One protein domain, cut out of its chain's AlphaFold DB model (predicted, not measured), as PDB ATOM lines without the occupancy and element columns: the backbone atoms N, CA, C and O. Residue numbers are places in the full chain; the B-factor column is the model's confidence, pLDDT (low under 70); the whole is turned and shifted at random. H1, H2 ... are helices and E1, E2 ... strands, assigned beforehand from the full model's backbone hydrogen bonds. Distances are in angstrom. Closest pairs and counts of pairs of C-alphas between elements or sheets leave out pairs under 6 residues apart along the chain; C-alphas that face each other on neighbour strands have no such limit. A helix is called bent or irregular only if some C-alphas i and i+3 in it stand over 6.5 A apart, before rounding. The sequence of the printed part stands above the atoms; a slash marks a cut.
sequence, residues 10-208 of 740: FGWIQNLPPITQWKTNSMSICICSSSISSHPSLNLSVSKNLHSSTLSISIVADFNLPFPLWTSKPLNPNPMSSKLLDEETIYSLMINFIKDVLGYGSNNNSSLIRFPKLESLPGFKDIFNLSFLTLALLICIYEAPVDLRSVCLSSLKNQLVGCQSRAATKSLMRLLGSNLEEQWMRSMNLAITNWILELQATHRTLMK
ATOM      1  N   PHE A  10     171.500 194.037 286.999       88.00
ATOM      2  CA  PHE A  10     172.116 192.712 286.951       88.00
ATOM      3  C   PHE A  10     171.888 191.945 288.260       88.00
ATOM      4  O   PHE A  10     171.434 190.800 288.233       88.00
ATOM      5  N   GLY A  11     172.164 192.580 289.405       86.69
ATOM      6  CA  GLY A  11     171.933 191.997 290.725       86.69
ATOM      7  C   GLY A  11     170.458 191.691 290.987       86.69
ATOM      8  O   GLY A  11     170.146 190.630 291.518       86.69
ATOM      9  N   TRP A  12     169.541 192.565 290.572       88.50
ATOM     10  CA  TRP A  12     168.101 192.327 290.678       88.50
ATOM     11  C   TRP A  12     167.656 191.133 289.824       88.50
ATOM     12  O   TRP A  12     167.046 190.210 290.355       88.50
ATOM     13  N   ILE A  13     168.034 191.093 288.539       86.56
ATOM     14  CA  ILE A  13     167.699 190.004 287.606       86.56
ATOM     15  C   ILE A  13     168.234 188.651 288.101       86.56
ATOM     16  O   ILE A  13     167.508 187.659 288.069       86.56
ATOM     17  N   GLN A  14     169.478 188.600 288.595       84.81
ATOM     18  CA  GLN A  14     170.083 187.373 289.138       84.81
ATOM     19  C   GLN A  14     169.387 186.865 290.415       84.81
ATOM     20  O   GLN A  14     169.455 185.670 290.694       84.81
ATOM     21  N   ASN A  15     168.725 187.749 291.169       85.50
ATOM     22  CA  ASN A  15     168.013 187.433 292.411       85.50
ATOM     23  C   ASN A  15     166.485 187.303 292.230       85.50
ATOM     24  O   ASN A  15     165.764 187.185 293.224       85.50
ATOM     25  N   LEU A  16     165.964 187.322 290.996       83.38
ATOM     26  CA  LEU A  16     164.538 187.090 290.758       83.38
ATOM     27  C   LEU A  16     164.152 185.648 291.150       83.38
ATOM     28  O   LEU A  16     164.824 184.701 290.730       83.38
ATOM     29  N   PRO A  17     163.055 185.450 291.908       79.38
ATOM     30  CA  PRO A  17     162.599 184.116 292.281       79.38
ATOM     31  C   PRO A  17     162.082 183.344 291.051       79.38
ATOM     32  O   PRO A  17     161.673 183.971 290.067       79.38
ATOM     33  N   PRO A  18     162.028 181.998 291.093       75.69
ATOM     34  CA  PRO A  18     161.438 181.186 290.027       75.69
ATOM     35  C   PRO A  18     160.014 181.628 289.655       75.69
ATOM     36  O   PRO A  18     159.239 182.025 290.526       75.69
ATOM     37  N   ILE A  19     159.644 181.500 288.373       73.62
ATOM     38  CA  ILE A  19     158.354 181.970 287.810       73.62
ATOM     39  C   ILE A  19     157.140 181.438 288.600       73.62
ATOM     40  O   ILE A  19     156.135 182.131 288.757       73.62
ATOM     41  N   THR A  20     157.246 180.224 289.147       70.88
ATOM     42  CA  THR A  20     156.222 179.564 289.977       70.88
ATOM     43  C   THR A  20     155.922 180.280 291.298       70.88
ATOM     44  O   THR A  20     154.849 180.085 291.860       70.88
ATOM     45  N   GLN A  21     156.832 181.123 291.793       75.31
ATOM     46  CA  GLN A  21     156.677 181.884 293.039       75.31
ATOM     47  C   GLN A  21     156.106 183.298 292.812       75.31
ATOM     48  O   GLN A  21     155.910 184.056 293.765       75.31
ATOM     49  N   TRP A  22     155.847 183.691 291.560       78.44
ATOM     50  CA  TRP A  22     155.394 185.044 291.234       78.44
ATOM     51  C   TRP A  22     153.899 185.216 291.519       78.44
ATOM     52  O   TRP A  22     153.053 184.671 290.809       78.44
ATOM     53  N   LYS A  23     153.571 186.058 292.510       72.38
ATOM     54  CA  LYS A  23     152.186 186.449 292.853       72.38
ATOM     55  C   LYS A  23     151.464 187.212 291.728       72.38
ATOM     56  O   LYS A  23     150.245 187.326 291.745       72.38
ATOM     57  N   THR A  24     152.220 187.751 290.779       77.56
ATOM     58  CA  THR A  24     151.782 188.623 289.683       77.56
ATOM     59  C   THR A  24     152.262 188.081 288.329       77.56
ATOM     60  O   THR A  24     153.069 187.149 288.244       77.56
ATOM     61  N   ASN A  25     151.761 188.646 287.227       81.31
ATOM     62  CA  ASN A  25     152.240 188.306 285.877       81.31
ATOM     63  C   ASN A  25     153.533 189.045 285.487       81.31
ATOM     64  O   ASN A  25     154.158 188.701 284.484       81.31
ATOM     65  N   SER A  26     153.962 190.001 286.310       83.38
ATOM     66  CA  SER A  26     155.238 190.699 286.198       83.38
ATOM     67  C   SER A  26     155.869 190.962 287.567       83.38
ATOM     68  O   SER A  26     155.173 191.065 288.579       83.38
ATOM     69  N   MET A  27     157.194 191.085 287.580       86.19
ATOM     70  CA  MET A  27     158.003 191.632 288.674       86.19
ATOM     71  C   MET A  27     158.620 192.949 288.201       86.19
ATOM     72  O   MET A  27     158.972 193.053 287.027       86.19
ATOM     73  N   SER A  28     158.781 193.943 289.078       86.19
ATOM     74  CA  SER A  28     159.366 195.240 288.708       86.19
ATOM     75  C   SER A  28     160.337 195.811 289.743       86.19
ATOM     76  O   SER A  28     160.309 195.449 290.920       86.19
ATOM     77  N   ILE A  29     161.204 196.711 289.276       87.69
ATOM     78  CA  ILE A  29     162.096 197.551 290.077       87.69
ATOM     79  C   ILE A  29     162.043 198.990 289.552       87.69
ATOM     80  O   ILE A  29     162.039 199.227 288.341       87.69
ATOM     81  N   CYS A  30     162.004 199.959 290.466       84.19
ATOM     82  CA  CYS A  30     162.051 201.375 290.122       84.19
ATOM     83  C   CYS A  30     163.464 201.775 289.682       84.19
ATOM     84  O   CYS A  30     164.422 201.608 290.438       84.19
ATOM     85  N   ILE A  31     163.576 202.316 288.468       82.06
ATOM     86  CA  ILE A  31     164.804 202.920 287.934       82.06
ATOM     87  C   ILE A  31     164.890 204.370 288.426       82.06
ATOM     88  O   ILE A  31     165.943 204.839 288.859       82.06
ATOM     89  N   CYS A  32     163.769 205.094 288.339       76.62
ATOM     90  CA  CYS A  32     163.641 206.508 288.684       76.62
ATOM     91  C   CYS A  32     162.217 206.822 289.165       76.62
ATOM     92  O   CYS A  32     161.247 206.525 288.468       76.62
ATOM     93  N   SER A  33     162.090 207.501 290.305       72.81
ATOM     94  CA  SER A  33     160.824 208.050 290.803       72.81
ATOM     95  C   SER A  33     160.964 209.521 291.187       72.81
ATOM     96  O   SER A  33     162.030 209.987 291.607       72.81
ATOM     97  N   SER A  34     159.859 210.261 291.086       64.75
ATOM     98  CA  SER A  34     159.731 211.526 291.812       64.75
ATOM     99  C   SER A  34     159.740 211.265 293.322       64.75
ATOM    100  O   SER A  34     159.269 210.230 293.793       64.75
ATOM    101  N   SER A  35     160.240 212.216 294.111       56.22
ATOM    102  CA  SER A  35     160.358 212.087 295.573       56.22
ATOM    103  C   SER A  35     159.041 212.292 296.337       56.22
ATOM    104  O   SER A  35     159.056 212.701 297.495       56.22
ATOM    105  N   ILE A  36     157.908 212.065 295.674       55.75
ATOM    106  CA  ILE A  36     156.546 212.126 296.210       55.75
ATOM    107  C   ILE A  36     155.841 210.868 295.693       55.75
ATOM    108  O   ILE A  36     155.815 210.628 294.488       55.75
ATOM    109  N   SER A  37     155.285 210.059 296.594       53.84
ATOM    110  CA  SER A  37     154.856 208.670 296.344       53.84
ATOM    111  C   SER A  37     153.622 208.485 295.444       53.84
ATOM    112  O   SER A  37     153.155 207.361 295.285       53.84
ATOM    113  N   SER A  38     153.096 209.562 294.859       54.88
ATOM    114  CA  SER A  38     151.898 209.597 294.003       54.88
ATOM    115  C   SER A  38     152.174 210.146 292.594       54.88
ATOM    116  O   SER A  38     151.255 210.592 291.910       54.88
ATOM    117  N   HIS A  39     153.443 210.198 292.185       62.97
ATOM    118  CA  HIS A  39     153.903 210.804 290.933       62.97
ATOM    119  C   HIS A  39     154.595 209.778 290.027       62.97
ATOM    120  O   HIS A  39     155.035 208.738 290.522       62.97
ATOM    121  N   PRO A  40     154.688 210.044 288.708       73.62
ATOM    122  CA  PRO A  40     155.075 209.017 287.754       73.62
ATOM    123  C   PRO A  40     156.490 208.486 287.987       73.62
ATOM    124  O   PRO A  40     157.384 209.188 288.477       73.62
ATOM    125  N   SER A  41     156.680 207.221 287.619       83.81
ATOM    126  CA  SER A  41     157.942 206.498 287.780       83.81
ATOM    127  C   SER A  41     158.317 205.734 286.514       83.81
ATOM    128  O   SER A  41     157.460 205.321 285.732       83.81
ATOM    129  N   LEU A  42     159.624 205.568 286.310       86.31
ATOM    130  CA  LEU A  42     160.190 204.728 285.267       86.31
ATOM    131  C   LEU A  42     160.624 203.410 285.910       86.31
ATOM    132  O   LEU A  42     161.560 203.374 286.714       86.31
ATOM    133  N   ASN A  43     159.929 202.333 285.564       87.94
ATOM    134  CA  ASN A  43     160.106 201.013 286.150       87.94
ATOM    135  C   ASN A  43     160.660 200.044 285.107       87.94
ATOM    136  O   ASN A  43     160.161 199.968 283.984       87.94
ATOM    137  N   LEU A  44     161.652 199.247 285.488       89.25
ATOM    138  CA  LEU A  44     161.980 198.038 284.750       89.25
ATOM    139  C   LEU A  44     161.016 196.947 285.204       89.25
ATOM    140  O   LEU A  44     160.842 196.746 286.404       89.25
ATOM    141  N   SER A  45     160.415 196.222 284.267       88.56
ATOM    142  CA  SER A  45     159.598 195.051 284.570       88.56
ATOM    143  C   SER A  45     160.059 193.828 283.786       88.56
ATOM    144  O   SER A  45     160.505 193.940 282.647       88.56
ATOM    145  N   VAL A  46     159.943 192.650 284.395       88.19
ATOM    146  CA  VAL A  46     160.005 191.359 283.702       88.19
ATOM    147  C   VAL A  46     158.606 190.766 283.755       88.19
ATOM    148  O   VAL A  46     158.025 190.644 284.830       88.19
ATOM    149  N   SER A  47     158.057 190.422 282.599       86.00
ATOM    150  CA  SER A  47     156.706 189.892 282.412       86.00
ATOM    151  C   SER A  47     156.760 188.475 281.842       86.00
ATOM    152  O   SER A  47     157.653 188.155 281.057       86.00
ATOM    153  N   LYS A  48     155.817 187.615 282.246       82.88
ATOM    154  CA  LYS A  48     155.676 186.253 281.705       82.88
ATOM    155  C   LYS A  48     154.594 186.223 280.626       82.88
ATOM    156  O   LYS A  48     153.456 186.625 280.878       82.88
ATOM    157  N   ASN A  49     154.924 185.736 279.434       76.62
ATOM    158  CA  ASN A  49     153.948 185.563 278.365       76.62
ATOM    159  C   ASN A  49     153.153 184.267 278.590       76.62
ATOM    160  O   ASN A  49     153.673 183.163 278.421       76.62
ATOM    161  N   LEU A  50     151.873 184.420 278.942       65.12
ATOM    162  CA  LEU A  50     150.957 183.325 279.284       65.12
ATOM    163  C   LEU A  50     150.739 182.304 278.151       65.12
ATOM    164  O   LEU A  50     150.290 181.198 278.429       65.12
ATOM    165  N   HIS A  51     151.053 182.652 276.898       64.31
ATOM    166  CA  HIS A  51     150.814 181.798 275.728       64.31
ATOM    167  C   HIS A  51     152.062 181.079 275.195       64.31
ATOM    168  O   HIS A  51     151.933 180.230 274.319       64.31
ATOM    169  N   SER A  52     153.266 181.428 275.664       63.06
ATOM    170  CA  SER A  52     154.524 180.904 275.095       63.06
ATOM    171  C   SER A  52     155.603 180.541 276.118       63.06
ATOM    172  O   SER A  52     156.690 180.132 275.721       63.06
ATOM    173  N   SER A  53     155.343 180.708 277.420       69.06
ATOM    174  CA  SER A  53     156.318 180.505 278.510       69.06
ATOM    175  C   SER A  53     157.588 181.370 278.416       69.06
ATOM    176  O   SER A  53     158.530 181.178 279.185       69.06
ATOM    177  N   THR A  54     157.613 182.346 277.506       80.62
ATOM    178  CA  THR A  54     158.724 183.286 277.333       80.62
ATOM    179  C   THR A  54     158.660 184.421 278.352       80.62
ATOM    180  O   THR A  54     157.585 184.798 278.832       80.62
ATOM    181  N   LEU A  55     159.824 184.981 278.679       84.50
ATOM    182  CA  LEU A  55     159.955 186.182 279.495       84.50
ATOM    183  C   LEU A  55     160.222 187.394 278.596       84.50
ATOM    184  O   LEU A  55     161.068 187.340 277.704       84.50
ATOM    185  N   SER A  56     159.537 188.502 278.855       86.81
ATOM    186  CA  SER A  56     159.761 189.795 278.196       86.81
ATOM    187  C   SER A  56     160.158 190.844 279.226       86.81
ATOM    188  O   SER A  56     159.490 191.006 280.249       86.81
ATOM    189  N   ILE A  57     161.254 191.556 278.972       90.06
ATOM    190  CA  ILE A  57     161.737 192.638 279.833       90.06
ATOM    191  C   ILE A  57     161.300 193.961 279.212       90.06
ATOM    192  O   ILE A  57     161.622 194.222 278.060       90.06
ATOM    193  N   SER A  58     160.589 194.797 279.960       90.25
ATOM    194  CA  SER A  58     160.013 196.047 279.457       90.25
ATOM    195  C   SER A  58     160.378 197.219 280.355       90.25
ATOM    196  O   SER A  58     160.262 197.126 281.579       90.25
ATOM    197  N   ILE A  59     160.771 198.340 279.749       90.00
ATOM    198  CA  ILE A  59     160.904 199.622 280.448       90.00
ATOM    199  C   ILE A  59     159.547 200.312 280.351       90.00
ATOM    200  O   ILE A  59     159.033 200.541 279.257       90.00
ATOM    201  N   VAL A  60     158.950 200.577 281.507       88.44
ATOM    202  CA  VAL A  60     157.551 200.962 281.679       88.44
ATOM    203  C   VAL A  60     157.484 202.332 282.335       88.44
ATOM    204  O   VAL A  60     158.100 202.558 283.377       88.44
ATOM    205  N   ALA A  61     156.704 203.230 281.745       86.81
ATOM    206  CA  ALA A  61     156.279 204.457 282.394       86.81
ATOM    207  C   ALA A  61     154.989 204.173 283.176       86.81
ATOM    208  O   ALA A  61     154.012 203.681 282.611       86.81
ATOM    209  N   ASP A  62     154.987 204.460 284.476       83.38
ATOM    210  CA  ASP A  62     153.813 204.313 285.335       83.38
ATOM    211  C   ASP A  62     153.238 205.688 285.681       83.38
ATOM    212  O   ASP A  62     153.918 206.522 286.281       83.38
ATOM    213  N   PHE A  63     151.986 205.909 285.276       78.06
ATOM    214  CA  PHE A  63     151.187 207.111 285.529       78.06
ATOM    215  C   PHE A  63     149.849 206.734 286.206       78.06
ATOM    216  O   PHE A  63     148.794 207.265 285.857       78.06
ATOM    217  N   ASN A  64     149.867 205.783 287.151       75.56
ATOM    218  CA  ASN A  64     148.716 205.029 287.697       75.56
ATOM    219  C   ASN A  64     148.132 203.986 286.725       75.56
ATOM    220  O   ASN A  64     147.454 203.054 287.155       75.56
ATOM    221  N   LEU A  65     148.418 204.113 285.428       79.81
ATOM    222  CA  LEU A  65     148.312 203.038 284.447       79.81
ATOM    223  C   LEU A  65     149.714 202.805 283.852       79.81
ATOM    224  O   LEU A  65     150.276 203.742 283.278       79.81
ATOM    225  N   PRO A  66     150.300 201.602 283.984       81.69
ATOM    226  CA  PRO A  66     151.606 201.296 283.414       81.69
ATOM    227  C   PRO A  66     151.512 201.064 281.902       81.69
ATOM    228  O   PRO A  66     150.722 200.234 281.448       81.69
ATOM    229  N   PHE A  67     152.366 201.731 281.126       86.81
ATOM    230  CA  PHE A  67     152.534 201.469 279.694       86.81
ATOM    231  C   PHE A  67     154.013 201.246 279.327       86.81
ATOM    232  O   PHE A  67     154.891 201.953 279.831       86.81
ATOM    233  N   PRO A  68     154.330 200.247 278.480       88.12
ATOM    234  CA  PRO A  68     155.696 200.010 278.033       88.12
ATOM    235  C   PRO A  68     156.130 201.101 277.049       88.12
ATOM    236  O   PRO A  68     155.399 201.427 276.116       88.12
ATOM    237  N   LEU A  69     157.338 201.623 277.248       89.19
ATOM    238  CA  LEU A  69     158.056 202.413 276.247       89.19
ATOM    239  C   LEU A  69     158.825 201.452 275.327       89.19
ATOM    240  O   LEU A  69     158.550 201.347 274.137       89.19
ATOM    241  N   TRP A  70     159.678 200.623 275.937       92.31
ATOM    242  CA  TRP A  70     160.480 199.595 275.272       92.31
ATOM    243  C   TRP A  70     160.133 198.198 275.793       92.31
ATOM    244  O   TRP A  70     159.737 198.031 276.949       92.31
ATOM    245  N   THR A  71     160.304 197.174 274.955       90.06
ATOM    246  CA  THR A  71     160.175 195.758 275.331       90.06
ATOM    247  C   THR A  71     161.200 194.910 274.584       90.06
ATOM    248  O   THR A  71     161.362 195.037 273.372       90.06
ATOM    249  N   SER A  72     161.878 194.026 275.315       88.38
ATOM    250  CA  SER A  72     162.888 193.116 274.791       88.38
ATOM    251  C   SER A  72     162.299 192.116 273.801       88.38
ATOM    252  O   SER A  72     161.127 191.744 273.861       88.38
ATOM    253  N   LYS A  73     163.171 191.549 272.963       85.25
ATOM    254  CA  LYS A  73     162.872 190.270 272.304       85.25
ATOM    255  C   LYS A  73     162.536 189.207 273.367       85.25
ATOM    256  O   LYS A  73     163.108 189.278 274.463       85.25
ATOM    257  N   PRO A  74     161.645 188.242 273.070       83.50
ATOM    258  CA  PRO A  74     161.319 187.166 273.999       83.50
ATOM    259  C   PRO A  74     162.574 186.394 274.417       83.50
ATOM    260  O   PRO A  74     163.376 185.989 273.576       83.50
ATOM    261  N   LEU A  75     162.736 186.210 275.723       82.69
ATOM    262  CA  LEU A  75     163.779 185.396 276.330       82.69
ATOM    263  C   LEU A  75     163.183 184.024 276.658       82.69
ATOM    264  O   LEU A  75     162.124 183.938 277.288       82.69
ATOM    265  N   ASN A  76     163.869 182.958 276.256       77.69
ATOM    266  CA  ASN A  76     163.481 181.588 276.581       77.69
ATOM    267  C   ASN A  76     164.225 181.173 277.862       77.69
ATOM    268  O   ASN A  76     165.434 180.955 277.786       77.69
ATOM    269  N   PRO A  77     163.571 181.089 279.037       68.94
ATOM    270  CA  PRO A  77     164.247 180.648 280.255       68.94
ATOM    271  C   PRO A  77     164.664 179.177 280.123       68.94
ATOM    272  O   PRO A  77     163.862 178.329 279.730       68.94
ATOM    273  N   ASN A  78     165.915 178.869 280.460       67.81
ATOM    274  CA  ASN A  78     166.456 177.514 280.390       67.81
ATOM    275  C   ASN A  78     165.931 176.662 281.567       67.81
ATOM    276  O   ASN A  78     166.322 176.919 282.712       67.81
ATOM    277  N   PRO A  79     165.086 175.637 281.322       61.31
ATOM    278  CA  PRO A  79     164.403 174.890 282.381       61.31
ATOM    279  C   PRO A  79     165.336 174.008 283.224       61.31
ATOM    280  O   PRO A  79     164.918 173.524 284.271       61.31
ATOM    281  N   MET A  80     166.585 173.801 282.790       55.12
ATOM    282  CA  MET A  80     167.600 173.038 283.529       55.12
ATOM    283  C   MET A  80     168.502 173.923 284.407       55.12
ATOM    284  O   MET A  80     169.370 173.406 285.109       55.12
ATOM    285  N   SER A  81     168.336 175.249 284.370       64.00
ATOM    286  CA  SER A  81     169.170 176.186 285.132       64.00
ATOM    287  C   SER A  81     168.561 176.537 286.499       64.00
ATOM    288  O   SER A  81     167.346 176.613 286.661       64.00
ATOM    289  N   SER A  82     169.407 176.761 287.509       61.22
ATOM    290  CA  SER A  82     168.983 177.086 288.885       61.22
ATOM    291  C   SER A  82     168.664 178.570 289.121       61.22
ATOM    292  O   SER A  82     168.335 178.959 290.242       61.22
ATOM    293  N   LYS A  83     168.763 179.403 288.080       68.69
ATOM    294  CA  LYS A  83     168.445 180.839 288.075       68.69
ATOM    295  C   LYS A  83     167.320 181.101 287.070       68.69
ATOM    296  O   LYS A  83     167.092 180.294 286.180       68.69
ATOM    297  N   LEU A  84     166.636 182.243 287.179       69.94
ATOM    298  CA  LEU A  84     165.570 182.613 286.234       69.94
ATOM    299  C   LEU A  84     166.078 182.727 284.783       69.94
ATOM    300  O   LEU A  84     165.374 182.356 283.846       69.94
ATOM    301  N   LEU A  85     167.290 183.261 284.618       78.50
ATOM    302  CA  LEU A  85     168.008 183.377 283.354       78.50
ATOM    303  C   LEU A  85     169.417 182.807 283.552       78.50
ATOM    304  O   LEU A  85     170.058 183.079 284.573       78.50
ATOM    305  N   ASP A  86     169.905 182.049 282.573       79.44
ATOM    306  CA  ASP A  86     171.287 181.577 282.535       79.44
ATOM    307  C   ASP A  86     172.240 182.636 281.952       79.44
ATOM    308  O   ASP A  86     171.833 183.702 281.478       79.44
ATOM    309  N   GLU A  87     173.544 182.371 282.032       80.81
ATOM    310  CA  GLU A  87     174.567 183.352 281.657       80.81
ATOM    311  C   GLU A  87     174.562 183.652 280.149       80.81
ATOM    312  O   GLU A  87     174.809 184.792 279.761       80.81
ATOM    313  N   GLU A  88     174.176 182.688 279.305       82.00
ATOM    314  CA  GLU A  88     174.013 182.886 277.859       82.00
ATOM    315  C   GLU A  88     172.781 183.745 277.526       82.00
ATOM    316  O   GLU A  88     172.856 184.621 276.658       82.00
ATOM    317  N   THR A  89     171.671 183.593 278.258       84.19
ATOM    318  CA  THR A  89     170.491 184.454 278.094       84.19
ATOM    319  C   THR A  89     170.751 185.875 278.598       84.19
ATOM    320  O   THR A  89     170.384 186.840 277.925       84.19
ATOM    321  N   ILE A  90     171.442 186.042 279.733       86.62
ATOM    322  CA  ILE A  90     171.838 187.367 280.254       86.62
ATOM    323  C   ILE A  90     172.842 188.047 279.307       86.62
ATOM    324  O   ILE A  90     172.745 189.249 279.049       86.62
ATOM    325  N   TYR A  91     173.771 187.286 278.724       85.38
ATOM    326  CA  TYR A  91     174.687 187.777 277.696       85.38
ATOM    327  C   TYR A  91     173.945 188.208 276.419       85.38
ATOM    328  O   TYR A  91     174.154 189.311 275.912       85.38
ATOM    329  N   SER A  92     172.999 187.392 275.950       86.12
ATOM    330  CA  SER A  92     172.137 187.700 274.802       86.12
ATOM    331  C   SER A  92     171.256 188.934 275.038       86.12
ATOM    332  O   SER A  92     171.027 189.724 274.120       86.12
ATOM    333  N   LEU A  93     170.800 189.146 276.275       88.75
ATOM    334  CA  LEU A  93     170.072 190.337 276.704       88.75
ATOM    335  C   LEU A  93     170.952 191.597 276.656       88.75
ATOM    336  O   LEU A  93     170.526 192.596 276.079       88.75
ATOM    337  N   MET A  94     172.194 191.542 277.154       88.81
ATOM    338  CA  MET A  94     173.158 192.646 277.015       88.81
ATOM    339  C   MET A  94     173.411 192.992 275.540       88.81
ATOM    340  O   MET A  94     173.419 194.161 275.158       88.81
ATOM    341  N   ILE A  95     173.558 191.971 274.692       86.62
ATOM    342  CA  ILE A  95     173.713 192.123 273.240       86.62
ATOM    343  C   ILE A  95     172.487 192.793 272.603       86.62
ATOM    344  O   ILE A  95     172.649 193.576 271.665       86.62
ATOM    345  N   ASN A  96     171.275 192.513 273.088       88.62
ATOM    346  CA  ASN A  96     170.069 193.211 272.640       88.62
ATOM    347  C   ASN A  96     170.064 194.673 273.104       88.62
ATOM    348  O   ASN A  96     169.871 195.535 272.255       88.62
ATOM    349  N   PHE A  97     170.388 194.973 274.370       91.00
ATOM    350  CA  PHE A  97     170.506 196.366 274.827       91.00
ATOM    351  C   PHE A  97     171.469 197.176 273.950       91.00
ATOM    352  O   PHE A  97     171.160 198.298 273.561       91.00
ATOM    353  N   ILE A  98     172.618 196.592 273.586       89.38
ATOM    354  CA  ILE A  98     173.607 197.266 272.739       89.38
ATOM    355  C   ILE A  98     173.089 197.476 271.309       89.38
ATOM    356  O   ILE A  98     173.282 198.549 270.742       89.38
ATOM    357  N   LYS A  99     172.406 196.485 270.724       88.25
ATOM    358  CA  LYS A  99     171.790 196.618 269.392       88.25
ATOM    359  C   LYS A  99     170.707 197.692 269.365       88.25
ATOM    360  O   LYS A  99     170.630 198.435 268.391       88.25
ATOM    361  N   ASP A 100     169.924 197.798 270.431       90.06
ATOM    362  CA  ASP A 100     168.831 198.758 270.525       90.06
ATOM    363  C   ASP A 100     169.378 200.185 270.759       90.06
ATOM    364  O   ASP A 100     168.940 201.112 270.088       90.06
ATOM    365  N   VAL A 101     170.436 200.358 271.572       90.81
ATOM    366  CA  VAL A 101     171.205 201.625 271.681       90.81
ATOM    367  C   VAL A 101     171.746 202.085 270.322       90.81
ATOM    368  O   VAL A 101     171.606 203.252 269.951       90.81
ATOM    369  N   LEU A 102     172.343 201.170 269.553       88.69
ATOM    370  CA  LEU A 102     172.838 201.461 268.204       88.69
ATOM    371  C   LEU A 102     171.692 201.805 267.232       88.69
ATOM    372  O   LEU A 102     171.895 202.607 266.321       88.69
ATOM    373  N   GLY A 103     170.486 201.277 267.464       86.81
ATOM    374  CA  GLY A 103     169.271 201.546 266.686       86.81
ATOM    375  C   GLY A 103     168.706 202.969 266.798       86.81
ATOM    376  O   GLY A 103     167.978 203.384 265.902       86.81
ATOM    377  N   TYR A 104     169.072 203.742 267.829       87.25
ATOM    378  CA  TYR A 104     168.756 205.183 267.910       87.25
ATOM    379  C   TYR A 104     169.737 206.067 267.110       87.25
ATOM    380  O   TYR A 104     169.585 207.289 267.074       87.25
ATOM    381  N   GLY A 105     170.765 205.484 266.486       81.62
ATOM    382  CA  GLY A 105     171.694 206.201 265.613       81.62
ATOM    383  C   GLY A 105     171.098 206.454 264.228       81.62
ATOM    384  O   GLY A 105     170.323 205.658 263.715       81.62
ATOM    385  N   SER A 106     171.505 207.535 263.556       69.06
ATOM    386  CA  SER A 106     170.945 207.906 262.242       69.06
ATOM    387  C   SER A 106     171.266 206.927 261.091       69.06
ATOM    388  O   SER A 106     170.758 207.100 259.983       69.06
ATOM    389  N   ASN A 107     172.132 205.930 261.295       64.06
ATOM    390  CA  ASN A 107     172.712 205.116 260.226       64.06
ATOM    391  C   ASN A 107     172.477 203.615 260.478       64.06
ATOM    392  O   ASN A 107     173.353 202.922 260.995       64.06
ATOM    393  N   ASN A 108     171.287 203.133 260.098       53.50
ATOM    394  CA  ASN A 108     170.714 201.810 260.415       53.50
ATOM    395  C   ASN A 108     171.393 200.606 259.721       53.50
ATOM    396  O   ASN A 108     170.741 199.623 259.366       53.50
ATOM    397  N   ASN A 109     172.710 200.657 259.527       52.94
ATOM    398  CA  ASN A 109     173.504 199.532 259.052       52.94
ATOM    399  C   ASN A 109     173.652 198.494 260.174       52.94
ATOM    400  O   ASN A 109     174.611 198.520 260.947       52.94
ATOM    401  N   SER A 110     172.697 197.562 260.230       49.91
ATOM    402  CA  SER A 110     172.630 196.408 261.136       49.91
ATOM    403  C   SER A 110     173.711 195.359 260.834       49.91
ATOM    404  O   SER A 110     173.439 194.197 260.530       49.91
ATOM    405  N   SER A 111     174.972 195.786 260.921       50.00
ATOM    406  CA  SER A 111     176.143 194.924 260.780       50.00
ATOM    407  C   SER A 111     176.070 193.737 261.746       50.00
ATOM    408  O   SER A 111     175.521 193.828 262.848       50.00
ATOM    409  N   LEU A 112     176.607 192.588 261.326       54.25
ATOM    410  CA  LEU A 112     176.625 191.375 262.140       54.25
ATOM    411  C   LEU A 112     177.579 191.554 263.326       54.25
ATOM    412  O   LEU A 112     178.758 191.213 263.239       54.25
ATOM    413  N   ILE A 113     177.057 192.078 264.440       61.28
ATOM    414  CA  ILE A 113     177.833 192.284 265.664       61.28
ATOM    415  C   ILE A 113     178.236 190.928 266.260       61.28
ATOM    416  O   ILE A 113     177.500 190.319 267.043       61.28
ATOM    417  N   ARG A 114     179.424 190.457 265.874       59.44
ATOM    418  CA  ARG A 114     180.110 189.308 266.463       59.44
ATOM    419  C   ARG A 114     180.903 189.781 267.680       59.44
ATOM    420  O   ARG A 114     182.077 190.119 267.570       59.44
ATOM    421  N   PHE A 115     180.257 189.768 268.838       64.56
ATOM    422  CA  PHE A 115     180.969 189.829 270.112       64.56
ATOM    423  C   PHE A 115     181.800 188.541 270.327       64.56
ATOM    424  O   PHE A 115     181.431 187.488 269.792       64.56
ATOM    425  N   PRO A 116     182.905 188.586 271.098       60.34
ATOM    426  CA  PRO A 116     183.634 187.384 271.513       60.34
ATOM    427  C   PRO A 116     182.750 186.451 272.361       60.34
ATOM    428  O   PRO A 116     181.735 186.874 272.913       60.34
ATOM    429  N   LYS A 117     183.106 185.165 272.472       57.56
ATOM    430  CA  LYS A 117     182.393 184.238 273.371       57.56
ATOM    431  C   LYS A 117     182.654 184.586 274.844       57.56
ATOM    432  O   LYS A 117     183.665 185.204 275.173       57.56
ATOM    433  N   LEU A 118     181.723 184.198 275.718       55.75
ATOM    434  CA  LEU A 118     181.743 184.533 277.141       55.75
ATOM    435  C   LEU A 118     182.783 183.700 277.914       55.75
ATOM    436  O   LEU A 118     182.457 182.695 278.533       55.75
ATOM    437  N   GLU A 119     184.030 184.162 277.922       49.19
ATOM    438  CA  GLU A 119     185.064 183.714 278.863       49.19
ATOM    439  C   GLU A 119     185.242 184.782 279.956       49.19
ATOM    440  O   GLU A 119     186.057 185.695 279.840       49.19
ATOM    441  N   SER A 120     184.392 184.702 280.991       58.53
ATOM    442  CA  SER A 120     184.460 185.461 282.259       58.53
ATOM    443  C   SER A 120     184.934 186.925 282.149       58.53
ATOM    444  O   SER A 120     185.907 187.322 282.792       58.53
ATOM    445  N   LEU A 121     184.250 187.737 281.334       67.50
ATOM    446  CA  LEU A 121     184.628 189.132 281.077       67.50
ATOM    447  C   LEU A 121     184.720 189.945 282.395       67.50
ATOM    448  O   LEU A 121     183.704 190.105 283.083       67.50
ATOM    449  N   PRO A 122     185.895 190.490 282.772       69.31
ATOM    450  CA  PRO A 122     186.050 191.207 284.034       69.31
ATOM    451  C   PRO A 122     185.204 192.486 284.042       69.31
ATOM    452  O   PRO A 122     185.297 193.315 283.137       69.31
ATOM    453  N   GLY A 123     184.367 192.641 285.072       81.75
ATOM    454  CA  GLY A 123     183.400 193.741 285.166       81.75
ATOM    455  C   GLY A 123     182.115 193.541 284.349       81.75
ATOM    456  O   GLY A 123     181.399 194.511 284.121       81.75
ATOM    457  N   PHE A 124     181.783 192.313 283.912       86.44
ATOM    458  CA  PHE A 124     180.554 192.026 283.144       86.44
ATOM    459  C   PHE A 124     179.281 192.626 283.767       86.44
ATOM    460  O   PHE A 124     178.485 193.233 283.057       86.44
ATOM    461  N   LYS A 125     179.130 192.529 285.095       89.25
ATOM    462  CA  LYS A 125     178.043 193.157 285.868       89.25
ATOM    463  C   LYS A 125     177.904 194.656 285.577       89.25
ATOM    464  O   LYS A 125     176.802 195.153 285.352       89.25
ATOM    465  N   ASP A 126     179.024 195.369 285.586       89.25
ATOM    466  CA  ASP A 126     179.063 196.824 285.455       89.25
ATOM    467  C   ASP A 126     178.825 197.241 283.999       89.25
ATOM    468  O   ASP A 126     178.120 198.212 283.738       89.25
ATOM    469  N   ILE A 127     179.337 196.456 283.045       90.25
ATOM    470  CA  ILE A 127     179.092 196.617 281.603       90.25
ATOM    471  C   ILE A 127     177.612 196.362 281.269       90.25
ATOM    472  O   ILE A 127     177.017 197.121 280.502       90.25
ATOM    473  N   PHE A 128     176.995 195.341 281.872       91.44
ATOM    474  CA  PHE A 128     175.566 195.051 281.746       91.44
ATOM    475  C   PHE A 128     174.716 196.208 282.288       91.44
ATOM    476  O   PHE A 128     173.870 196.737 281.564       91.44
ATOM    477  N   ASN A 129     174.980 196.645 283.527       91.00
ATOM    478  CA  ASN A 129     174.270 197.761 284.156       91.00
ATOM    479  C   ASN A 129     174.448 199.063 283.355       91.00
ATOM    480  O   ASN A 129     173.466 199.752 283.097       91.00
ATOM    481  N   LEU A 130     175.658 199.369 282.871       91.75
ATOM    482  CA  LEU A 130     175.902 200.516 281.992       91.75
ATOM    483  C   LEU A 130     175.103 200.424 280.687       91.75
ATOM    484  O   LEU A 130     174.511 201.416 280.264       91.75
ATOM    485  N   SER A 131     175.086 199.256 280.042       92.56
ATOM    486  CA  SER A 131     174.392 199.066 278.762       92.56
ATOM    487  C   SER A 131     172.885 199.275 278.923       92.56
ATOM    488  O   SER A 131     172.263 199.964 278.116       92.56
ATOM    489  N   PHE A 132     172.322 198.762 280.022       92.62
ATOM    490  CA  PHE A 132     170.939 199.002 280.415       92.62
ATOM    491  C   PHE A 132     170.651 200.484 280.710       92.62
ATOM    492  O   PHE A 132     169.715 201.047 280.148       92.62
ATOM    493  N   LEU A 133     171.453 201.137 281.560       91.12
ATOM    494  CA  LEU A 133     171.256 202.545 281.934       91.12
ATOM    495  C   LEU A 133     171.394 203.490 280.735       91.12
ATOM    496  O   LEU A 133     170.718 204.514 280.669       91.12
ATOM    497  N   THR A 134     172.239 203.123 279.771       91.50
ATOM    498  CA  THR A 134     172.400 203.858 278.515       91.50
ATOM    499  C   THR A 134     171.151 203.732 277.640       91.50
ATOM    500  O   THR A 134     170.629 204.745 277.178       91.50
ATOM    501  N   LEU A 135     170.613 202.519 277.472       93.12
ATOM    502  CA  LEU A 135     169.344 202.300 276.772       93.12
ATOM    503  C   LEU A 135     168.183 203.047 277.456       93.12
ATOM    504  O   LEU A 135     167.412 203.734 276.791       93.12
ATOM    505  N   ALA A 136     168.101 202.979 278.788       91.38
ATOM    506  CA  ALA A 136     167.093 203.688 279.574       91.38
ATOM    507  C   ALA A 136     167.178 205.219 279.410       91.38
ATOM    508  O   ALA A 136     166.141 205.880 279.388       91.38
ATOM    509  N   LEU A 137     168.382 205.786 279.242       90.94
ATOM    510  CA  LEU A 137     168.560 207.208 278.926       90.94
ATOM    511  C   LEU A 137     167.981 207.557 277.548       90.94
ATOM    512  O   LEU A 137     167.248 208.537 277.437       90.94
ATOM    513  N   LEU A 138     168.266 206.759 276.514       91.50
ATOM    514  CA  LEU A 138     167.774 207.000 275.150       91.50
ATOM    515  C   LEU A 138     166.244 206.933 275.079       91.50
ATOM    516  O   LEU A 138     165.613 207.869 274.590       91.50
ATOM    517  N   ILE A 139     165.649 205.891 275.660       91.44
ATOM    518  CA  ILE A 139     164.194 205.744 275.814       91.44
ATOM    519  C   ILE A 139     163.604 206.939 276.575       91.44
ATOM    520  O   ILE A 139     162.552 207.465 276.218       91.44
ATOM    521  N   CYS A 140     164.286 207.423 277.613       89.50
ATOM    522  CA  CYS A 140     163.810 208.569 278.376       89.50
ATOM    523  C   CYS A 140     163.856 209.889 277.577       89.50
ATOM    524  O   CYS A 140     162.944 210.707 277.704       89.50
ATOM    525  N   ILE A 141     164.863 210.079 276.715       88.50
ATOM    526  CA  ILE A 141     164.964 211.236 275.809       88.50
ATOM    527  C   ILE A 141     163.884 211.177 274.716       88.50
ATOM    528  O   ILE A 141     163.207 212.176 274.480       88.50
ATOM    529  N   TYR A 142     163.706 210.028 274.057       89.44
ATOM    530  CA  TYR A 142     162.864 209.922 272.858       89.44
ATOM    531  C   TYR A 142     161.396 209.549 273.120       89.44
ATOM    532  O   TYR A 142     160.517 210.043 272.414       89.44
ATOM    533  N   GLU A 143     161.115 208.695 274.105       89.62
ATOM    534  CA  GLU A 143     159.817 208.010 274.248       89.62
ATOM    535  C   GLU A 143     159.074 208.367 275.544       89.62
ATOM    536  O   GLU A 143     157.843 208.406 275.558       89.62
ATOM    537  N   ALA A 144     159.783 208.659 276.642       86.38
ATOM    538  CA  ALA A 144     159.129 209.004 277.906       86.38
ATOM    539  C   ALA A 144     158.400 210.368 277.832       86.38
ATOM    540  O   ALA A 144     158.947 211.315 277.251       86.38
ATOM    541  N   PRO A 145     157.211 210.523 278.457       84.88
ATOM    542  CA  PRO A 145     156.500 211.803 278.500       84.88
ATOM    543  C   PRO A 145     157.270 212.896 279.246       84.88
ATOM    544  O   PRO A 145     158.017 212.612 280.186       84.88
ATOM    545  N   VAL A 146     157.017 214.154 278.877       80.19
ATOM    546  CA  VAL A 146     157.706 215.356 279.392       80.19
ATOM    547  C   VAL A 146     157.725 215.419 280.928       80.19
ATOM    548  O   VAL A 146     158.776 215.683 281.518       80.19
ATOM    549  N   ASP A 147     156.604 215.094 281.580       79.25
ATOM    550  CA  ASP A 147     156.453 215.129 283.045       79.25
ATOM    551  C   ASP A 147     157.388 214.152 283.780       79.25
ATOM    552  O   ASP A 147     157.838 214.424 284.892       79.25
ATOM    553  N   LEU A 148     157.697 213.010 283.152       81.75
ATOM    554  CA  LEU A 148     158.588 211.978 283.693       81.75
ATOM    555  C   LEU A 148     160.045 212.192 283.247       81.75
ATOM    556  O   LEU A 148     160.977 211.900 284.004       81.75
ATOM    557  N   ARG A 149     160.238 212.721 282.030       84.00
ATOM    558  CA  ARG A 149     161.530 212.907 281.356       84.00
ATOM    559  C   ARG A 149     162.522 213.694 282.204       84.00
ATOM    560  O   ARG A 149     163.599 213.189 282.509       84.00
ATOM    561  N   SER A 150     162.161 214.904 282.630       79.25
ATOM    562  CA  SER A 150     163.078 215.800 283.358       79.25
ATOM    563  C   SER A 150     163.655 215.170 284.638       79.25
ATOM    564  O   SER A 150     164.866 215.216 284.872       79.25
ATOM    565  N   VAL A 151     162.805 214.510 285.433       78.69
ATOM    566  CA  VAL A 151     163.196 213.823 286.674       78.69
ATOM    567  C   VAL A 151     164.089 212.619 286.369       78.69
ATOM    568  O   VAL A 151     165.168 212.493 286.954       78.69
ATOM    569  N   CYS A 152     163.686 211.764 285.428       82.81
ATOM    570  CA  CYS A 152     164.425 210.547 285.094       82.81
ATOM    571  C   CYS A 152     165.794 210.843 284.476       82.81
ATOM    572  O   CYS A 152     166.786 210.273 284.925       82.81
ATOM    573  N   LEU A 153     165.890 211.788 283.534       84.38
ATOM    574  CA  LEU A 153     167.173 212.186 282.946       84.38
ATOM    575  C   LEU A 153     168.134 212.761 283.995       84.38
ATOM    576  O   LEU A 153     169.334 212.506 283.917       84.38
ATOM    577  N   SER A 154     167.633 213.459 285.023       80.06
ATOM    578  CA  SER A 154     168.481 213.939 286.126       80.06
ATOM    579  C   SER A 154     169.075 212.795 286.965       80.06
ATOM    580  O   SER A 154     170.253 212.840 287.322       80.06
ATOM    581  N   SER A 155     168.301 211.736 287.227       82.00
ATOM    582  CA  SER A 155     168.746 210.568 288.000       82.00
ATOM    583  C   SER A 155     169.662 209.651 287.177       82.00
ATOM    584  O   SER A 155     170.751 209.299 287.633       82.00
ATOM    585  N   LEU A 156     169.287 209.345 285.929       85.00
ATOM    586  CA  LEU A 156     170.095 208.547 284.996       85.00
ATOM    587  C   LEU A 156     171.445 209.215 284.698       85.00
ATOM    588  O   LEU A 156     172.473 208.539 284.708       85.00
ATOM    589  N   LYS A 157     171.481 210.547 284.528       82.19
ATOM    590  CA  LYS A 157     172.735 211.313 284.419       82.19
ATOM    591  C   LYS A 157     173.652 211.055 285.616       82.19
ATOM    592  O   LYS A 157     174.828 210.756 285.423       82.19
ATOM    593  N   ASN A 158     173.133 211.152 286.841       80.38
ATOM    594  CA  ASN A 158     173.942 210.973 288.050       80.38
ATOM    595  C   ASN A 158     174.515 209.547 288.147       80.38
ATOM    596  O   ASN A 158     175.687 209.383 288.484       80.38
ATOM    597  N   GLN A 159     173.734 208.528 287.772       81.94
ATOM    598  CA  GLN A 159     174.193 207.135 287.719       81.94
ATOM    599  C   GLN A 159     175.273 206.919 286.640       81.94
ATOM    600  O   GLN A 159     176.294 206.282 286.904       81.94
ATOM    601  N   LEU A 160     175.108 207.489 285.442       82.75
ATOM    602  CA  LEU A 160     176.068 207.362 284.333       82.75
ATOM    603  C   LEU A 160     177.384 208.133 284.561       82.75
ATOM    604  O   LEU A 160     178.433 207.709 284.079       82.75
ATOM    605  N   VAL A 161     177.361 209.236 285.320       78.81
ATOM    606  CA  VAL A 161     178.552 210.061 285.623       78.81
ATOM    607  C   VAL A 161     179.465 209.433 286.694       78.81
ATOM    608  O   VAL A 161     180.636 209.822 286.790       78.81
ATOM    609  N   GLY A 162     178.974 208.460 287.471       78.50
ATOM    610  CA  GLY A 162     179.692 207.812 288.576       78.50
ATOM    611  C   GLY A 162     180.964 207.041 288.179       78.50
ATOM    612  O   GLY A 162     181.131 206.600 287.042       78.50
ATOM    613  N   CYS A 163     181.883 206.852 289.131       74.69
ATOM    614  CA  CYS A 163     183.206 206.256 288.890       74.69
ATOM    615  C   CYS A 163     183.153 204.809 288.356       74.69
ATOM    616  O   CYS A 163     183.885 204.476 287.421       74.69
ATOM    617  N   GLN A 164     182.248 203.980 288.888       80.81
ATOM    618  CA  GLN A 164     181.989 202.610 288.427       80.81
ATOM    619  C   GLN A 164     181.496 202.598 286.974       80.81
ATOM    620  O   GLN A 164     182.049 201.880 286.143       80.81
ATOM    621  N   SER A 165     180.543 203.470 286.639       83.38
ATOM    622  CA  SER A 165     180.029 203.657 285.280       83.38
ATOM    623  C   SER A 165     181.140 204.081 284.315       83.38
ATOM    624  O   SER A 165     181.323 203.440 283.287       83.38
ATOM    625  N   ARG A 166     181.986 205.060 284.679       81.50
ATOM    626  CA  ARG A 166     183.156 205.460 283.865       81.50
ATOM    627  C   ARG A 166     184.142 204.310 283.623       81.50
ATOM    628  O   ARG A 166     184.734 204.236 282.545       81.50
ATOM    629  N   ALA A 167     184.352 203.431 284.606       82.69
ATOM    630  CA  ALA A 167     185.193 202.246 284.445       82.69
ATOM    631  C   ALA A 167     184.538 201.216 283.507       82.69
ATOM    632  O   ALA A 167     185.195 200.720 282.591       82.69
ATOM    633  N   ALA A 168     183.233 200.973 283.669       87.56
ATOM    634  CA  ALA A 168     182.448 200.127 282.779       87.56
ATOM    635  C   ALA A 168     182.473 200.631 281.328       87.56
ATOM    636  O   ALA A 168     182.647 199.819 280.423       87.56
ATOM    637  N   THR A 169     182.401 201.947 281.078       87.50
ATOM    638  CA  THR A 169     182.423 202.486 279.705       87.50
ATOM    639  C   THR A 169     183.763 202.227 279.029       87.50
ATOM    640  O   THR A 169     183.792 201.817 277.873       87.50
ATOM    641  N   LYS A 170     184.884 202.364 279.755       85.19
ATOM    642  CA  LYS A 170     186.219 202.009 279.237       85.19
ATOM    643  C   LYS A 170     186.314 200.527 278.856       85.19
ATOM    644  O   LYS A 170     186.969 200.199 277.870       85.19
ATOM    645  N   SER A 171     185.665 199.638 279.609       86.75
ATOM    646  CA  SER A 171     185.605 198.206 279.290       86.75
ATOM    647  C   SER A 171     184.641 197.895 278.138       86.75
ATOM    648  O   SER A 171     184.966 197.073 277.286       86.75
ATOM    649  N   LEU A 172     183.502 198.588 278.053       88.75
ATOM    650  CA  LEU A 172     182.532 198.445 276.965       88.75
ATOM    651  C   LEU A 172     183.106 198.922 275.623       88.75
ATOM    652  O   LEU A 172     183.002 198.191 274.645       88.75
ATOM    653  N   MET A 173     183.783 200.074 275.558       87.94
ATOM    654  CA  MET A 173     184.396 200.540 274.300       87.94
ATOM    655  C   MET A 173     185.486 199.575 273.800       87.94
ATOM    656  O   MET A 173     185.574 199.304 272.604       87.94
ATOM    657  N   ARG A 174     186.255 198.959 274.715       84.50
ATOM    658  CA  ARG A 174     187.203 197.874 274.383       84.50
ATOM    659  C   ARG A 174     186.514 196.610 273.850       84.50
ATOM    660  O   ARG A 174     187.098 195.939 273.007       84.50
ATOM    661  N   LEU A 175     185.316 196.282 274.339       85.44
ATOM    662  CA  LEU A 175     184.517 195.135 273.883       85.44
ATOM    663  C   LEU A 175     183.851 195.392 272.519       85.44
ATOM    664  O   LEU A 175     183.745 194.473 271.712       85.44
ATOM    665  N   LEU A 176     183.403 196.626 272.273       84.25
ATOM    666  CA  LEU A 176     182.801 197.059 271.010       84.25
ATOM    667  C   LEU A 176     183.840 197.142 269.880       84.25
ATOM    668  O   LEU A 176     183.572 196.711 268.761       84.25
ATOM    669  N   GLY A 177     185.023 197.693 270.166       83.94
ATOM    670  CA  GLY A 177     186.015 198.032 269.144       83.94
ATOM    671  C   GLY A 177     185.594 199.243 268.301       83.94
ATOM    672  O   GLY A 177     184.421 199.612 268.243       83.94
ATOM    673  N   SER A 178     186.561 199.888 267.639       81.12
ATOM    674  CA  SER A 178     186.402 201.289 267.211       81.12
ATOM    675  C   SER A 178     185.221 201.584 266.276       81.12
ATOM    676  O   SER A 178     184.576 202.610 266.448       81.12
ATOM    677  N   ASN A 179     184.841 200.674 265.373       83.62
ATOM    678  CA  ASN A 179     183.682 200.894 264.493       83.62
ATOM    679  C   ASN A 179     182.348 200.975 265.266       83.62
ATOM    680  O   ASN A 179     181.468 201.757 264.912       83.62
ATOM    681  N   LEU A 180     182.186 200.150 266.307       85.81
ATOM    682  CA  LEU A 180     180.962 200.079 267.115       85.81
ATOM    683  C   LEU A 180     181.004 201.059 268.294       85.81
ATOM    684  O   LEU A 180     179.966 201.589 268.670       85.81
ATOM    685  N   GLU A 181     182.196 201.344 268.826       88.19
ATOM    686  CA  GLU A 181     182.480 202.477 269.716       88.19
ATOM    687  C   GLU A 181     182.035 203.796 269.064       88.19
ATOM    688  O   GLU A 181     181.248 204.536 269.652       88.19
ATOM    689  N   GLU A 182     182.475 204.065 267.829       87.19
ATOM    690  CA  GLU A 182     182.047 205.240 267.071       87.19
ATOM    691  C   GLU A 182     180.521 205.291 266.955       87.19
ATOM    692  O   GLU A 182     179.920 206.291 267.338       87.19
ATOM    693  N   GLN A 183     179.877 204.224 266.455       87.81
ATOM    694  CA  GLN A 183     178.419 204.176 266.280       87.81
ATOM    695  C   GLN A 183     177.655 204.380 267.596       87.81
ATOM    696  O   GLN A 183     176.710 205.165 267.624       87.81
ATOM    697  N   TRP A 184     178.098 203.749 268.687       89.50
ATOM    698  CA  TRP A 184     177.549 203.932 270.034       89.50
ATOM    699  C   TRP A 184     177.611 205.400 270.463       89.50
ATOM    700  O   TRP A 184     176.611 205.972 270.905       89.50
ATOM    701  N   MET A 185     178.767 206.040 270.271       89.75
ATOM    702  CA  MET A 185     178.943 207.451 270.598       89.75
ATOM    703  C   MET A 185     178.146 208.375 269.671       89.75
ATOM    704  O   MET A 185     177.617 209.370 270.160       89.75
ATOM    705  N   ARG A 186     177.962 208.038 268.381       89.56
ATOM    706  CA  ARG A 186     177.077 208.793 267.466       89.56
ATOM    707  C   ARG A 186     175.624 208.751 267.964       89.56
ATOM    708  O   ARG A 186     174.990 209.800 268.049       89.56
ATOM    709  N   SER A 187     175.111 207.576 268.343       90.25
ATOM    710  CA  SER A 187     173.746 207.416 268.878       90.25
ATOM    711  C   SER A 187     173.539 208.197 270.179       90.25
ATOM    712  O   SER A 187     172.548 208.914 270.328       90.25
ATOM    713  N   MET A 188     174.505 208.116 271.098       88.56
ATOM    714  CA  MET A 188     174.467 208.841 272.369       88.56
ATOM    715  C   MET A 188     174.538 210.356 272.194       88.56
ATOM    716  O   MET A 188     173.729 211.083 272.771       88.56
ATOM    717  N   ASN A 189     175.464 210.845 271.372       89.31
ATOM    718  CA  ASN A 189     175.633 212.277 271.155       89.31
ATOM    719  C   ASN A 189     174.465 212.886 270.369       89.31
ATOM    720  O   ASN A 189     174.094 214.021 270.653       89.31
ATOM    721  N   LEU A 190     173.814 212.135 269.472       89.50
ATOM    722  CA  LEU A 190     172.560 212.552 268.835       89.50
ATOM    723  C   LEU A 190     171.436 212.757 269.865       89.50
ATOM    724  O   LEU A 190     170.767 213.790 269.848       89.50
ATOM    725  N   ALA A 191     171.259 211.819 270.799       88.88
ATOM    726  CA  ALA A 191     170.261 211.952 271.858       88.88
ATOM    727  C   ALA A 191     170.575 213.114 272.815       88.88
ATOM    728  O   ALA A 191     169.686 213.889 273.163       88.88
ATOM    729  N   ILE A 192     171.848 213.293 273.178       86.75
ATOM    730  CA  ILE A 192     172.306 214.431 273.986       86.75
ATOM    731  C   ILE A 192     172.074 215.763 273.252       86.75
ATOM    732  O   ILE A 192     171.586 216.703 273.874       86.75
ATOM    733  N   THR A 193     172.341 215.850 271.942       87.19
ATOM    734  CA  THR A 193     172.000 217.028 271.125       87.19
ATOM    735  C   THR A 193     170.503 217.333 271.195       87.19
ATOM    736  O   THR A 193     170.128 218.472 271.465       87.19
ATOM    737  N   ASN A 194     169.646 216.323 271.012       86.75
ATOM    738  CA  ASN A 194     168.191 216.485 271.079       86.75
ATOM    739  C   ASN A 194     167.722 216.966 272.466       86.75
ATOM    740  O   ASN A 194     166.908 217.883 272.556       86.75
ATOM    741  N   TRP A 195     168.290 216.421 273.544       84.69
ATOM    742  CA  TRP A 195     167.983 216.850 274.911       84.69
ATOM    743  C   TRP A 195     168.466 218.280 275.209       84.69
ATOM    744  O   TRP A 195     167.740 219.061 275.825       84.69
ATOM    745  N   ILE A 196     169.656 218.672 274.739       80.31
ATOM    746  CA  ILE A 196     170.162 220.044 274.904       80.31
ATOM    747  C   ILE A 196     169.296 221.044 274.119       80.31
ATOM    748  O   ILE A 196     169.012 222.121 274.641       80.31
ATOM    749  N   LEU A 197     168.815 220.688 272.922       80.38
ATOM    750  CA  LEU A 197     167.859 221.504 272.161       80.38
ATOM    751  C   LEU A 197     166.536 221.709 272.916       80.38
ATOM    752  O   LEU A 197     166.036 222.833 272.971       80.38
ATOM    753  N   GLU A 198     165.987 220.654 273.527       79.56
ATOM    754  CA  GLU A 198     164.781 220.743 274.363       79.56
ATOM    755  C   GLU A 198     165.012 221.672 275.569       79.56
ATOM    756  O   GLU A 198     164.243 222.606 275.791       79.56
ATOM    757  N   LEU A 199     166.131 221.504 276.286       75.69
ATOM    758  CA  LEU A 199     166.501 222.362 277.417       75.69
ATOM    759  C   LEU A 199     166.683 223.837 277.019       75.69
ATOM    760  O   LEU A 199     166.222 224.719 277.745       75.69
ATOM    761  N   GLN A 200     167.318 224.117 275.875       75.19
ATOM    762  CA  GLN A 200     167.497 225.477 275.344       75.19
ATOM    763  C   GLN A 200     166.165 226.125 274.930       75.19
ATOM    764  O   GLN A 200     165.994 227.333 275.091       75.19
ATOM    765  N   ALA A 201     165.206 225.340 274.428       72.50
ATOM    766  CA  ALA A 201     163.864 225.829 274.116       72.50
ATOM    767  C   ALA A 201     163.051 226.155 275.386       72.50
ATOM    768  O   ALA A 201     162.281 227.118 275.395       72.50
ATOM    769  N   THR A 202     163.231 225.380 276.462       67.75
ATOM    770  CA  THR A 202     162.510 225.555 277.735       67.75
ATOM    771  C   THR A 202     163.112 226.648 278.628       67.75
ATOM    772  O   THR A 202     162.368 227.412 279.247       67.75
ATOM    773  N   HIS A 203     164.441 226.770 278.696       56.62
ATOM    774  CA  HIS A 203     165.132 227.714 279.579       56.62
ATOM    775  C   HIS A 203     165.827 228.832 278.789       56.62
ATOM    776  O   HIS A 203     166.897 228.646 278.222       56.62
ATOM    777  N   ARG A 204     165.265 230.050 278.839       45.56
ATOM    778  CA  ARG A 204     165.821 231.264 278.195       45.56
ATOM    779  C   ARG A 204     167.130 231.799 278.812       45.56
ATOM    780  O   ARG A 204     167.539 232.914 278.498       45.56
ATOM    781  N   THR A 205     167.775 231.053 279.702       42.00
ATOM    782  CA  THR A 205     169.051 231.417 280.328       42.00
ATOM    783  C   THR A 205     170.113 230.385 279.981       42.00
ATOM    784  O   THR A 205     169.873 229.181 280.060       42.00
ATOM    785  N   LEU A 206     171.298 230.871 279.602       42.19
ATOM    786  CA  LEU A 206     172.439 230.066 279.173       42.19
ATOM    787  C   LEU A 206     173.049 229.296 280.358       42.19
ATOM    788  O   LEU A 206     174.093 229.663 280.895       42.19
ATOM    789  N   MET A 207     172.381 228.224 280.781       40.28
ATOM    790  CA  MET A 207     172.990 227.207 281.631       40.28
ATOM    791  C   MET A 207     174.174 226.609 280.875       40.28
ATOM    792  O   MET A 207     173.994 226.094 279.769       40.28
ATOM    793  N   LYS A 208     175.373 226.665 281.473       45.34
ATOM    794  CA  LYS A 208     176.544 225.972 280.928       45.34
ATOM    795  C   LYS A 208     176.186 224.514 280.667       45.34
ATOM    796  O   LYS A 208     175.622 223.836 281.530       45.34
TER     797      LYS A 208
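This is residues 10 to 208 of the 740 residues of the protein "Biotin/lipoyl attachment" of Corchorus capsularis (UniProt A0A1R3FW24). A strongly twisted wall of four strands has the helical hairpin H3 and H4 packed over one face, and H3, the helix nearest the middle, has three more helices round it: H2 beside it, H5 crossing its residues 126 to 130, and the long H6 packing on its residues 138 to 142. Residues 200 to 206, of which 200 to 202 belong to H6, stick out, and the short H1 only grazes the sheet. The printed part has 199 residues with six named helices and four named strands, in the order H1, E1, E2, E3, E4, H2, H3, H4, H5, H6; the class is mixed, helices and strands, in two layers, H3 and H4 on one face of the sheet. The sheet runs E1, E2, E3, E4, all antiparallel, as a meander, each strand the antiparallel neighbour of the one before. The whole is compact, with a radius of gyration of the C-alphas of 17.5 A and spans of 58 by 44 by 31 A.

Start at H1, residues 10 to 14, which only grazes the sheet with residues 12 to 13. Next come the hairpins of E1, residues 26 to 33, with E2, residues 41 to 48, then of E2 with E3, residues 55 to 62, and of E3 with E4, residues 66 to 71. Look across them for backbone pairs within hydrogen-bond range: N 29 and O 44 at 2.9 A, N 45 and O 58 at 2.8 A, and N 61 and O 67 at 2.9 A. E1 bends by 50 degrees at residue 30 and E3 by 57 degrees at residue 59. H2, residues 87 to 103, is not on the sheet; it touches the hub, H3, residues 124 to 142, closest at the C-alphas of Val 101 and Leu 135, 5.5 A, at a shallow tilt of 34 degrees, only just short of steep, the same way. H3 is on the sheet at a height of 8.8 A, slantwise to the strands, at 45 degrees to E3 on the local plane. H3 touches H1, with the C-alphas of Phe 10 and Lys 125 the closest, 6.0 A. H4, residues 146 to 161, makes a helical hairpin with H3, at a shallow tilt of 28 degrees, opposite ways, with the C-alphas of Cys 140 and Arg 149 the closest, 5.7 A. H4 is irregular, but only just: C-alphas 147 and 150 are 6.7 A apart. It runs across the strands, at 73 degrees to E1 on the local plane. H5, residues 163 to 176, touches H3 about perpendicular, at 87 degrees, closest at the C-alphas of Ile 127 and Ala 168, 5.0 A. H6, residues 178 to 202, touches H3 at a steep tilt of 40 degrees, closest at the C-alphas of Ile 141 and Trp 195, 6.4 A. H6 also touches H2, with the C-alphas of Leu 102 and Trp 184 the closest, 5.6 A; H4 and H6 are apart. Every O i to N i+4 pair is within hydrogen-bond range in H1, H2, H3, H5 and H6; in H4 it is 10 of 12.

Find C-alpha 10 at (172.116, 192.712, 286.951), where H1 begins. E1 is 18.8 A from first to last C-alpha, E2 21.3 A and E3 20.0 A. H2 is 24.1 A long, and H3 runs 27.2 A from C-alpha 124 at (180.554, 192.026, 283.144). H4 is 22.4 A, H5 20.1 A, and H6 35.6 A, ending at C-alpha 202 at (162.510, 225.555, 277.735).

The two C-alphas farthest apart, of Met 80 and Arg 204, are 58.5 A apart. The printed part has no cut. The links H1 to E1, E4 to H2 and H2 to H3 are long. The mean pLDDT of the printed part is 79.3, and it is under 70 at residues 34 to 39, 50 to 53, 77 to 84, 106 to 122 and 202 to 208.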